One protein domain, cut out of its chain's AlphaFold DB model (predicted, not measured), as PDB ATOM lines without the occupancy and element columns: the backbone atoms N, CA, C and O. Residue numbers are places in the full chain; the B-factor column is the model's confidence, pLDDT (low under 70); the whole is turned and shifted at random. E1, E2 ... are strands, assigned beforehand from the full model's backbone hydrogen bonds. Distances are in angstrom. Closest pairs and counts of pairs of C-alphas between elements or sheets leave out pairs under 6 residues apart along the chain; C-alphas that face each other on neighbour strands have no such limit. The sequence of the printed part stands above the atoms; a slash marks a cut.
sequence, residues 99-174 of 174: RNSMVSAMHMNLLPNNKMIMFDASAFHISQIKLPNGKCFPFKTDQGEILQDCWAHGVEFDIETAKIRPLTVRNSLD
ATOM      1  N   ARG A  99     -98.858  89.875  35.909       90.50
ATOM      2  CA  ARG A  99     -98.944  91.111  36.708       90.50
ATOM      3  C   ARG A  99    -100.336  91.739  36.669       90.50
ATOM      4  O   ARG A  99    -100.665  92.519  37.552       90.50
ATOM      5  N   ASN A 100    -101.113  91.452  35.626       88.69
ATOM      6  CA  ASN A 100    -102.424  92.044  35.412       88.69
ATOM      7  C   ASN A 100    -103.344  91.044  34.702       88.69
ATOM      8  O   ASN A 100    -103.041  90.584  33.600       88.69
ATOM      9  N   SER A 101    -104.464  90.710  35.335       90.81
ATOM     10  CA  SER A 101    -105.524  89.860  34.778       90.81
ATOM     11  C   SER A 101    -106.535  90.645  33.939       90.81
ATOM     12  O   SER A 101    -107.471  90.053  33.412       90.81
ATOM     13  N   MET A 102    -106.355  91.966  33.816       93.19
ATOM     14  CA  MET A 102    -107.206  92.948  33.132       93.19
ATOM     15  C   MET A 102    -108.604  93.148  33.731       93.19
ATOM     16  O   MET A 102    -109.195  94.208  33.539       93.19
ATOM     17  N   VAL A 103    -109.096  92.162  34.475       91.69
ATOM     18  CA  VAL A 103    -110.348  92.171  35.231       91.69
ATOM     19  C   VAL A 103    -110.040  91.879  36.697       91.69
ATOM     20  O   VAL A 103    -109.209  91.013  36.998       91.69
ATOM     21  N   SER A 104    -110.717  92.582  37.606       89.19
ATOM     22  CA  SER A 104    -110.635  92.335  39.051       89.19
ATOM     23  C   SER A 104    -111.483  91.119  39.425       89.19
ATOM     24  O   SER A 104    -112.607  91.251  39.905       89.19
ATOM     25  N   ALA A 105    -110.952  89.924  39.161       89.75
ATOM     26  CA  ALA A 105    -111.682  88.670  39.300       89.75
ATOM     27  C   ALA A 105    -112.281  88.495  40.708       89.75
ATOM     28  O   ALA A 105    -111.559  88.318  41.686       89.75
ATOM     29  N   MET A 106    -113.610  88.494  40.782       92.38
ATOM     30  CA  MET A 106    -114.375  88.082  41.962       92.38
ATOM     31  C   MET A 106    -114.656  86.580  41.933       92.38
ATOM     32  O   MET A 106    -114.654  85.925  42.969       92.38
ATOM     33  N   HIS A 107    -114.855  86.025  40.734       92.00
ATOM     34  CA  HIS A 107    -115.030  84.593  40.515       92.00
ATOM     35  C   HIS A 107    -114.151  84.117  39.362       92.00
ATOM     36  O   HIS A 107    -113.953  84.840  38.382       92.00
ATOM     37  N   MET A 108    -113.654  82.880  39.454       94.81
ATOM     38  CA  MET A 108    -112.889  82.250  38.383       94.81
ATOM     39  C   MET A 108    -113.165  80.749  38.275       94.81
ATOM     40  O   MET A 108    -113.341  80.076  39.286       94.81
ATOM     41  N   ASN A 109    -113.176  80.223  37.051       95.88
ATOM     42  CA  ASN A 109    -113.357  78.800  36.770       95.88
ATOM     43  C   ASN A 109    -112.277  78.301  35.813       95.88
ATOM     44  O   ASN A 109    -112.125  78.836  34.714       95.88
ATOM     45  N   LEU A 110    -111.552  77.257  36.218       95.00
ATOM     46  CA  LEU A 110    -110.590  76.561  35.366       95.00
ATOM     47  C   LEU A 110    -111.323  75.639  34.383       95.00
ATOM     48  O   LEU A 110    -112.172  74.841  34.779       95.00
ATOM     49  N   LEU A 111    -110.976  75.732  33.104       92.88
ATOM     50  CA  LEU A 111    -111.523  74.923  32.022       92.88
ATOM     51  C   LEU A 111    -110.608  73.724  31.699       92.88
ATOM     52  O   LEU A 111    -109.395  73.798  31.905       92.88
ATOM     53  N   PRO A 112    -111.141  72.642  31.093       94.50
ATOM     54  CA  PRO A 112    -110.353  71.461  30.711       94.50
ATOM     55  C   PRO A 112    -109.234  71.710  29.686       94.50
ATOM     56  O   PRO A 112    -108.396  70.842  29.475       94.50
ATOM     57  N   ASN A 113    -109.224  72.871  29.027       90.12
ATOM     58  CA  ASN A 113    -108.232  73.267  28.023       90.12
ATOM     59  C   ASN A 113    -107.146  74.205  28.586       90.12
ATOM     60  O   ASN A 113    -106.551  74.961  27.822       90.12
ATOM     61  N   ASN A 114    -106.921  74.182  29.905       91.12
ATOM     62  CA  ASN A 114    -105.913  74.996  30.598       91.12
ATOM     63  C   ASN A 114    -106.114  76.519  30.441       91.12
ATOM     64  O   ASN A 114    -105.177  77.317  30.491       91.12
ATOM     65  N   LYS A 115    -107.371  76.928  30.247       95.12
ATOM     66  CA  LYS A 115    -107.801  78.326  30.276       95.12
ATOM     67  C   LYS A 115    -108.701  78.554  31.474       95.12
ATOM     68  O   LYS A 115    -109.307  77.624  31.991       95.12
ATOM     69  N   MET A 116    -108.813  79.793  31.906       96.31
ATOM     70  CA  MET A 116    -109.653  80.186  33.023       96.31
ATOM     71  C   MET A 116    -110.636  81.250  32.567       96.31
ATOM     72  O   MET A 116    -110.252  82.181  31.868       96.31
ATOM     73  N   ILE A 117    -111.894  81.133  32.975       96.69
ATOM     74  CA  ILE A 117    -112.847  82.230  32.838       96.69
ATOM     75  C   ILE A 117    -112.877  82.991  34.153       96.69
ATOM     76  O   ILE A 117    -113.116  82.382  35.192       96.69
ATOM     77  N   MET A 118    -112.629  84.294  34.104       95.62
ATOM     78  CA  MET A 118    -112.673  85.193  35.256       95.62
ATOM     79  C   MET A 118    -113.778  86.225  35.055       95.62
ATOM     80  O   MET A 118    -113.949  86.710  33.936       95.62
ATOM     81  N   PHE A 119    -114.483  86.581  36.126       92.69
ATOM     82  CA  PHE A 119    -115.532  87.602  36.131       92.69
ATOM     83  C   PHE A 119    -115.348  88.559  37.305       92.69
ATOM     84  O   PHE A 119    -115.008  88.117  38.405       92.69
ATOM     85  N   ASP A 120    -115.613  89.841  37.086       91.06
ATOM     86  CA  ASP A 120    -115.830  90.818  38.154       91.06
ATOM     87  C   ASP A 120    -117.331  91.136  38.282       91.06
ATOM     88  O   ASP A 120    -118.179  90.525  37.624       91.06
ATOM     89  N   ALA A 121    -117.675  92.058  39.179       86.56
ATOM     90  CA  ALA A 121    -119.025  92.595  39.232       86.56
ATOM     91  C   ALA A 121    -119.169  93.763  38.250       86.56
ATOM     92  O   ALA A 121    -118.421  94.741  38.311       86.56
ATOM     93  N   SER A 122    -120.204  93.688  37.409       82.12
ATOM     94  CA  SER A 122    -120.522  94.728  36.429       82.12
ATOM     95  C   SER A 122    -120.864  96.075  37.054       82.12
ATOM     96  O   SER A 122    -120.609  97.096  36.439       82.12
ATOM     97  N   ALA A 123    -121.356  96.103  38.296       79.00
ATOM     98  CA  ALA A 123    -121.727  97.334  38.997       79.00
ATOM     99  C   ALA A 123    -120.548  98.272  39.327       79.00
ATOM    100  O   ALA A 123    -120.772  99.424  39.686       79.00
ATOM    101  N   PHE A 124    -119.294  97.803  39.257       74.81
ATOM    102  CA  PHE A 124    -118.132  98.650  39.555       74.81
ATOM    103  C   PHE A 124    -117.553  99.348  38.325       74.81
ATOM    104  O   PHE A 124    -116.768 100.273  38.501       74.81
ATOM    105  N   HIS A 125    -117.931  98.939  37.105       71.62
ATOM    106  CA  HIS A 125    -117.645  99.636  35.837       71.62
ATOM    107  C   HIS A 125    -116.162  99.968  35.543       71.62
ATOM    108  O   HIS A 125    -115.860 100.755  34.644       71.62
ATOM    109  N   ILE A 126    -115.212  99.397  36.295       71.88
ATOM    110  CA  ILE A 126    -113.777  99.702  36.207       71.88
ATOM    111  C   ILE A 126    -113.008  98.392  36.039       71.88
ATOM    112  O   ILE A 126    -112.562  97.766  36.998       71.88
ATOM    113  N   SER A 127    -112.820  98.012  34.781       86.31
ATOM    114  CA  SER A 127    -111.849  97.000  34.366       86.31
ATOM    115  C   SER A 127    -110.783  97.656  33.483       86.31
ATOM    116  O   SER A 127    -110.959  98.775  33.013       86.31
ATOM    117  N   GLN A 128    -109.639  97.004  33.271       90.50
ATOM    118  CA  GLN A 128    -108.521  97.579  32.499       90.50
ATOM    119  C   GLN A 128    -108.515  97.146  31.027       90.50
ATOM    120  O   GLN A 128    -107.598  97.485  30.277       90.50
ATOM    121  N   ILE A 129    -109.548  96.424  30.587       92.75
ATOM    122  CA  ILE A 129    -109.708  95.974  29.206       92.75
ATOM    123  C   ILE A 129    -111.096  96.304  28.674       92.75
ATOM    124  O   ILE A 129    -112.116  96.052  29.313       92.75
ATOM    125  N   LYS A 130    -111.122  96.889  27.477       92.38
ATOM    126  CA  LYS A 130    -112.358  97.256  26.789       92.38
ATOM    127  C   LYS A 130    -112.952  96.065  26.051       92.38
ATOM    128  O   LYS A 130    -112.232  95.163  25.610       92.38
ATOM    129  N   LEU A 131    -114.264  96.100  25.859       91.94
ATOM    130  CA  LEU A 131    -114.932  95.201  24.931       91.94
ATOM    131  C   LEU A 131    -114.423  95.446  23.496       91.94
ATOM    132  O   LEU A 131    -114.121  96.583  23.115       91.94
ATOM    133  N   PRO A 132    -114.312  94.386  22.677       90.44
ATOM    134  CA  PRO A 132    -113.842  94.520  21.306       90.44
ATOM    135  C   PRO A 132    -114.831  95.325  20.449       90.44
ATOM    136  O   PRO A 132    -116.028  95.380  20.730       90.44
ATOM    137  N   ASN A 133    -114.319  95.914  19.364       90.88
ATOM    138  CA  ASN A 133    -115.094  96.643  18.348       90.88
ATOM    139  C   ASN A 133    -115.853  97.878  18.868       90.88
ATOM    140  O   ASN A 133    -116.867  98.259  18.293       90.88
ATOM    141  N   GLY A 134    -115.386  98.494  19.961       86.44
ATOM    142  CA  GLY A 134    -116.019  99.692  20.528       86.44
ATOM    143  C   GLY A 134    -117.415  99.435  21.100       86.44
ATOM    144  O   GLY A 134    -118.206 100.365  21.228       86.44
ATOM    145  N   LYS A 135    -117.731  98.175  21.414       89.94
ATOM    146  CA  LYS A 135    -119.014  97.799  21.993       89.94
ATOM    147  C   LYS A 135    -119.146  98.369  23.405       89.94
ATOM    148  O   LYS A 135    -118.230  98.225  24.211       89.94
ATOM    149  N   CYS A 136    -120.306  98.942  23.699       90.19
ATOM    150  CA  CYS A 136    -120.668  99.415  25.027       90.19
ATOM    151  C   CYS A 136    -122.120  99.041  25.335       90.19
ATOM    152  O   CYS A 136    -122.909  98.817  24.411       90.19
ATOM    153  N   PHE A 137    -122.454  98.963  26.617       87.38
ATOM    154  CA  PHE A 137    -123.805  98.700  27.096       87.38
ATOM    155  C   PHE A 137    -124.314  99.865  27.940       87.38
ATOM    156  O   PHE A 137    -123.559 100.385  28.764       87.38
ATOM    157  N   PRO A 138    -125.582 100.274  27.779       88.19
ATOM    158  CA  PRO A 138    -126.159 101.285  28.641       88.19
ATOM    159  C   PRO A 138    -126.324 100.741  30.063       88.19
ATOM    160  O   PRO A 138    -126.744  99.599  30.259       88.19
ATOM    161  N   PHE A 139    -126.061 101.579  31.058       84.69
ATOM    162  CA  PHE A 139    -126.385 101.302  32.452       84.69
ATOM    163  C   PHE A 139    -126.961 102.547  33.121       84.69
ATOM    164  O   PHE A 139    -126.760 103.667  32.651       84.69
ATOM    165  N   LYS A 140    -127.707 102.340  34.207       86.69
ATOM    166  CA  LYS A 140    -128.318 103.412  34.990       86.69
ATOM    167  C   LYS A 140    -127.559 103.573  36.302       86.69
ATOM    168  O   LYS A 140    -127.399 102.589  37.017       86.69
ATOM    169  N   THR A 141    -127.104 104.784  36.607       85.00
ATOM    170  CA  THR A 141    -126.488 105.101  37.903       85.00
ATOM    171  C   THR A 141    -127.544 105.153  39.008       85.00
ATOM    172  O   THR A 141    -128.742 105.277  38.733       85.00
ATOM    173  N   ASP A 142    -127.112 105.130  40.269       85.06
ATOM    174  CA  ASP A 142    -128.007 105.280  41.426       85.06
ATOM    175  C   ASP A 142    -128.760 106.624  41.409       85.06
ATOM    176  O   ASP A 142    -129.891 106.727  41.880       85.06
ATOM    177  N   GLN A 143    -128.160 107.653  40.803       89.69
ATOM    178  CA  GLN A 143    -128.739 108.983  40.592       89.69
ATOM    179  C   GLN A 143    -129.718 109.028  39.407       89.69
ATOM    180  O   GLN A 143    -130.387 110.034  39.184       89.69
ATOM    181  N   GLY A 144    -129.826 107.935  38.651       89.31
ATOM    182  CA  GLY A 144    -130.748 107.781  37.536       89.31
ATOM    183  C   GLY A 144    -130.223 108.236  36.176       89.31
ATOM    184  O   GLY A 144    -130.992 108.220  35.214       89.31
ATOM    185  N   GLU A 145    -128.944 108.595  36.073       91.88
ATOM    186  CA  GLU A 145    -128.302 108.943  34.805       91.88
ATOM    187  C   GLU A 145    -128.050 107.684  33.971       91.88
ATOM    188  O   GLU A 145    -127.710 106.633  34.513       91.88
ATOM    189  N   ILE A 146    -128.206 107.780  32.649       90.44
ATOM    190  CA  ILE A 146    -127.887 106.683  31.731       90.44
ATOM    191  C   ILE A 146    -126.493 106.914  31.152       90.44
ATOM    192  O   ILE A 146    -126.272 107.876  30.416       90.44
ATOM    193  N   LEU A 147    -125.570 106.011  31.468       89.62
ATOM    194  CA  LEU A 147    -124.180 106.026  31.021       89.62
ATOM    195  C   LEU A 147    -123.872 104.788  30.173       89.62
ATOM    196  O   LEU A 147    -124.707 103.902  30.011       89.62
ATOM    197  N   GLN A 148    -122.674 104.750  29.591       89.88
ATOM    198  CA  GLN A 148    -122.204 103.648  28.752       89.88
ATOM    199  C   GLN A 148    -121.044 102.924  29.425       89.88
ATOM    200  O   GLN A 148    -120.051 103.549  29.796       89.88
ATOM    201  N   ASP A 149    -121.155 101.605  29.516       89.69
ATOM    202  CA  ASP A 149    -120.095 100.725  29.974       89.69
ATOM    203  C   ASP A 149    -119.446 100.017  28.786       89.69
ATOM    204  O   ASP A 149    -120.060  99.192  28.106       89.69
ATOM    205  N   CYS A 150    -118.198 100.378  28.511       90.69
ATOM    206  CA  CYS A 150    -117.412  99.826  27.411       90.69
ATOM    207  C   CYS A 150    -116.354  98.822  27.892       90.69
ATOM    208  O   CYS A 150    -115.510  98.390  27.097       90.69
ATOM    209  N   TRP A 151    -116.332  98.497  29.185       92.00
ATOM    210  CA  TRP A 151    -115.329  97.628  29.784       92.00
ATOM    211  C   TRP A 151    -115.803  96.176  29.795       92.00
ATOM    212  O   TRP A 151    -116.995  95.873  29.800       92.00
ATOM    213  N   ALA A 152    -114.857  95.243  29.712       93.31
ATOM    214  CA  ALA A 152    -115.190  93.833  29.822       93.31
ATOM    215  C   ALA A 152    -115.277  93.441  31.300       93.31
ATOM    216  O   ALA A 152    -114.325  93.644  32.044       93.31
ATOM    217  N   HIS A 153    -116.385  92.800  31.670       92.94
ATOM    218  CA  HIS A 153    -116.626  92.242  33.011       92.94
ATOM    219  C   HIS A 153    -116.333  90.745  33.113       92.94
ATOM    220  O   HIS A 153    -116.628  90.068  34.097       92.94
ATOM    221  N   GLY A 154    -115.756  90.199  32.050       94.00
ATOM    222  CA  GLY A 154    -115.253  88.847  32.032       94.00
ATOM    223  C   GLY A 154    -114.113  88.715  31.044       94.00
ATOM    224  O   GLY A 154    -114.068  89.407  30.024       94.00
ATOM    225  N   VAL A 155    -113.197  87.802  31.336       96.38
ATOM    226  CA  VAL A 155    -112.088  87.450  30.452       96.38
ATOM    227  C   VAL A 155    -111.885  85.945  30.419       96.38
ATOM    228  O   VAL A 155    -112.095  85.244  31.406       96.38
ATOM    229  N   GLU A 156    -111.437  85.456  29.272       97.19
ATOM    230  CA  GLU A 156    -110.735  84.184  29.180       97.19
ATOM    231  C   GLU A 156    -109.236  84.458  29.339       97.19
ATOM    232  O   GLU A 156    -108.657  85.250  28.592       97.19
ATOM    233  N   PHE A 157    -108.621  83.799  30.313       96.81
ATOM    234  CA  PHE A 157    -107.201  83.857  30.620       96.81
ATOM    235  C   PHE A 157    -106.535  82.536  30.225       96.81
ATOM    236  O   PHE A 157    -106.941  81.465  30.671       96.81
ATOM    237  N   ASP A 158    -105.509  82.602  29.389       94.94
ATOM    238  CA  ASP A 158    -104.692  81.457  29.000       94.94
ATOM    239  C   ASP A 158    -103.543  81.269  29.998       94.94
ATOM    240  O   ASP A 158    -102.709  82.157  30.150       94.94
ATOM    241  N   ILE A 159    -103.495  80.127  30.691       91.69
ATOM    242  CA  ILE A 159    -102.549  79.917  31.800       91.69
ATOM    243  C   ILE A 159    -101.105  79.783  31.310       91.69
ATOM    244  O   ILE A 159    -100.182  80.215  31.997       91.69
ATOM    245  N   GLU A 160    -100.900  79.214  30.123       90.75
ATOM    246  CA  GLU A 160     -99.565  78.947  29.583       90.75
ATOM    247  C   GLU A 160     -98.904  80.219  29.061       90.75
ATOM    248  O   GLU A 160     -97.701  80.421  29.223       90.75
ATOM    249  N   THR A 161     -99.698  81.084  28.434       92.94
ATOM    250  CA  THR A 161     -99.198  82.272  27.731       92.94
ATOM    251  C   THR A 161     -99.532  83.587  28.426       92.94
ATOM    252  O   THR A 161     -99.071  84.635  27.975       92.94
ATOM    253  N   ALA A 162    -100.351  83.556  29.482       92.38
ATOM    254  CA  ALA A 162    -100.943  84.724  30.135       92.38
ATOM    255  C   ALA A 162    -101.722  85.650  29.177       92.38
ATOM    256  O   ALA A 162    -101.932  86.829  29.468       92.38
ATOM    257  N   LYS A 163    -102.155  85.136  28.014       94.50
ATOM    258  CA  LYS A 163    -102.974  85.891  27.059       94.50
ATOM    259  C   LYS A 163    -104.391  86.050  27.587       94.50
ATOM    260  O   LYS A 163    -104.949  85.143  28.200       94.50
ATOM    261  N   ILE A 164    -104.976  87.204  27.293       96.06
ATOM    262  CA  ILE A 164    -106.280  87.608  27.807       96.06
ATOM    263  C   ILE A 164    -107.191  87.939  26.637       96.06
ATOM    264  O   ILE A 164    -106.821  88.703  25.746       96.06
ATOM    265  N   ARG A 165    -108.397  87.373  26.659       95.88
ATOM    266  CA  ARG A 165    -109.449  87.646  25.683       95.88
ATOM    267  C   ARG A 165    -110.686  88.188  26.408       95.88
ATOM    268  O   ARG A 165    -111.259  87.460  27.218       95.88
ATOM    269  N   PRO A 166    -111.123  89.428  26.124       95.44
ATOM    270  CA  PRO A 166    -112.319  89.986  26.742       95.44
ATOM    271  C   PRO A 166    -113.576  89.215  26.333       95.44
ATOM    272  O   PRO A 166    -113.730  88.794  25.183       95.44
ATOM    273  N   LEU A 167    -114.480  89.039  27.293       93.75
ATOM    274  CA  LEU A 167    -115.768  88.381  27.137       93.75
ATOM    275  C   LEU A 167    -116.887  89.391  27.353       93.75
ATOM    276  O   LEU A 167    -116.845  90.239  28.240       93.75
ATOM    277  N   THR A 168    -117.920  89.278  26.529       90.31
ATOM    278  CA  THR A 168    -119.155  90.028  26.726       90.31
ATOM    279  C   THR A 168    -120.041  89.267  27.705       90.31
ATOM    280  O   THR A 168    -120.512  88.179  27.374       90.31
ATOM    281  N   VAL A 169    -120.306  89.855  28.868       83.69
ATOM    282  CA  VAL A 169    -121.378  89.402  29.761       83.69
ATOM    283  C   VAL A 169    -122.677  90.030  29.263       83.69
ATOM    284  O   VAL A 169    -122.730  91.236  29.039       83.69
ATOM    285  N   ARG A 170    -123.695  89.207  29.000       74.06
ATOM    286  CA  ARG A 170    -125.029  89.677  28.611       74.06
ATOM    287  C   ARG A 170    -126.006  89.380  29.732       74.06
ATOM    288  O   ARG A 170    -126.005  88.277  30.274       74.06
ATOM    289  N   ASN A 171    -126.866  90.343  30.003       64.75
ATOM    290  CA  ASN A 171    -127.997  90.172  30.895       64.75
ATOM    291  C   ASN A 171    -129.144  89.628  30.031       64.75
ATOM    292  O   ASN A 171    -129.285  90.028  28.880       64.75
ATOM    293  N   SER A 172    -129.955  88.706  30.542       54.91
ATOM    294  CA  SER A 172    -131.002  88.016  29.768       54.91
ATOM    295  C   SER A 172    -132.248  88.868  29.467       54.91
ATOM    296  O   SER A 172    -133.334  88.315  29.328       54.91
ATOM    297  N   LEU A 173    -132.126  90.196  29.458       47.84
ATOM    298  CA  LEU A 173    -133.237  91.128  29.218       47.84
ATOM    299  C   LEU A 173    -133.171  91.802  27.839       47.84
ATOM    300  O   LEU A 173    -134.011  92.654  27.559       47.84
ATOM    301  N   ASP A 174    -132.226  91.379  26.996       42.97
ATOM    302  CA  ASP A 174    -132.156  91.707  25.567       42.97
ATOM    303  C   ASP A 174    -132.618  90.518  24.709       42.97
ATOM    304  O   ASP A 174    -132.163  89.378  24.987       42.97
TER     305      ASP A 174
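What this domain is: This is residues 99 to 174 of the 174 residues of the protein "WSC domain-containing protein" of Cucumis melo var. makuwa (UniProt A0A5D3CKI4). Amid little regular structure, the twisted antiparallel sheet E1, E2, E5, E6 makes one end and the hairpin E3 and E4 the other. All strand, its 76 printed residues hold six strands, E1 to E6 in order. It is only just compact, close to loose: radius of gyration of the C-alphas 13.3 A, spans 43 by 24 by 23 A.

How they stand to each other: E1 to E6 are residues 107 to 110, 115 to 119, 137 to 140, 146 to 149, 154 to 158 and 164 to 167. Within hydrogen-bond range, at 2.9 A, are N 117 and O 109 across hairpin E1 and E2, N 118 and O 155 across E2 and E5, N 139 and O 147 across hairpin E3 and E4, and N 156 and O 165 across hairpin E5 and E6.

Where its parts are: Find E1 beginning at C-alpha 107 (-115.030, 84.593, 40.515) and E6 ending at C-alpha 167 (-115.768, 88.381, 27.137). E2 runs 13.4 A.

The domain as a whole: Link E2 to E3 is long; no cut occurs; residues 171 to 174 have pLDDT under 70.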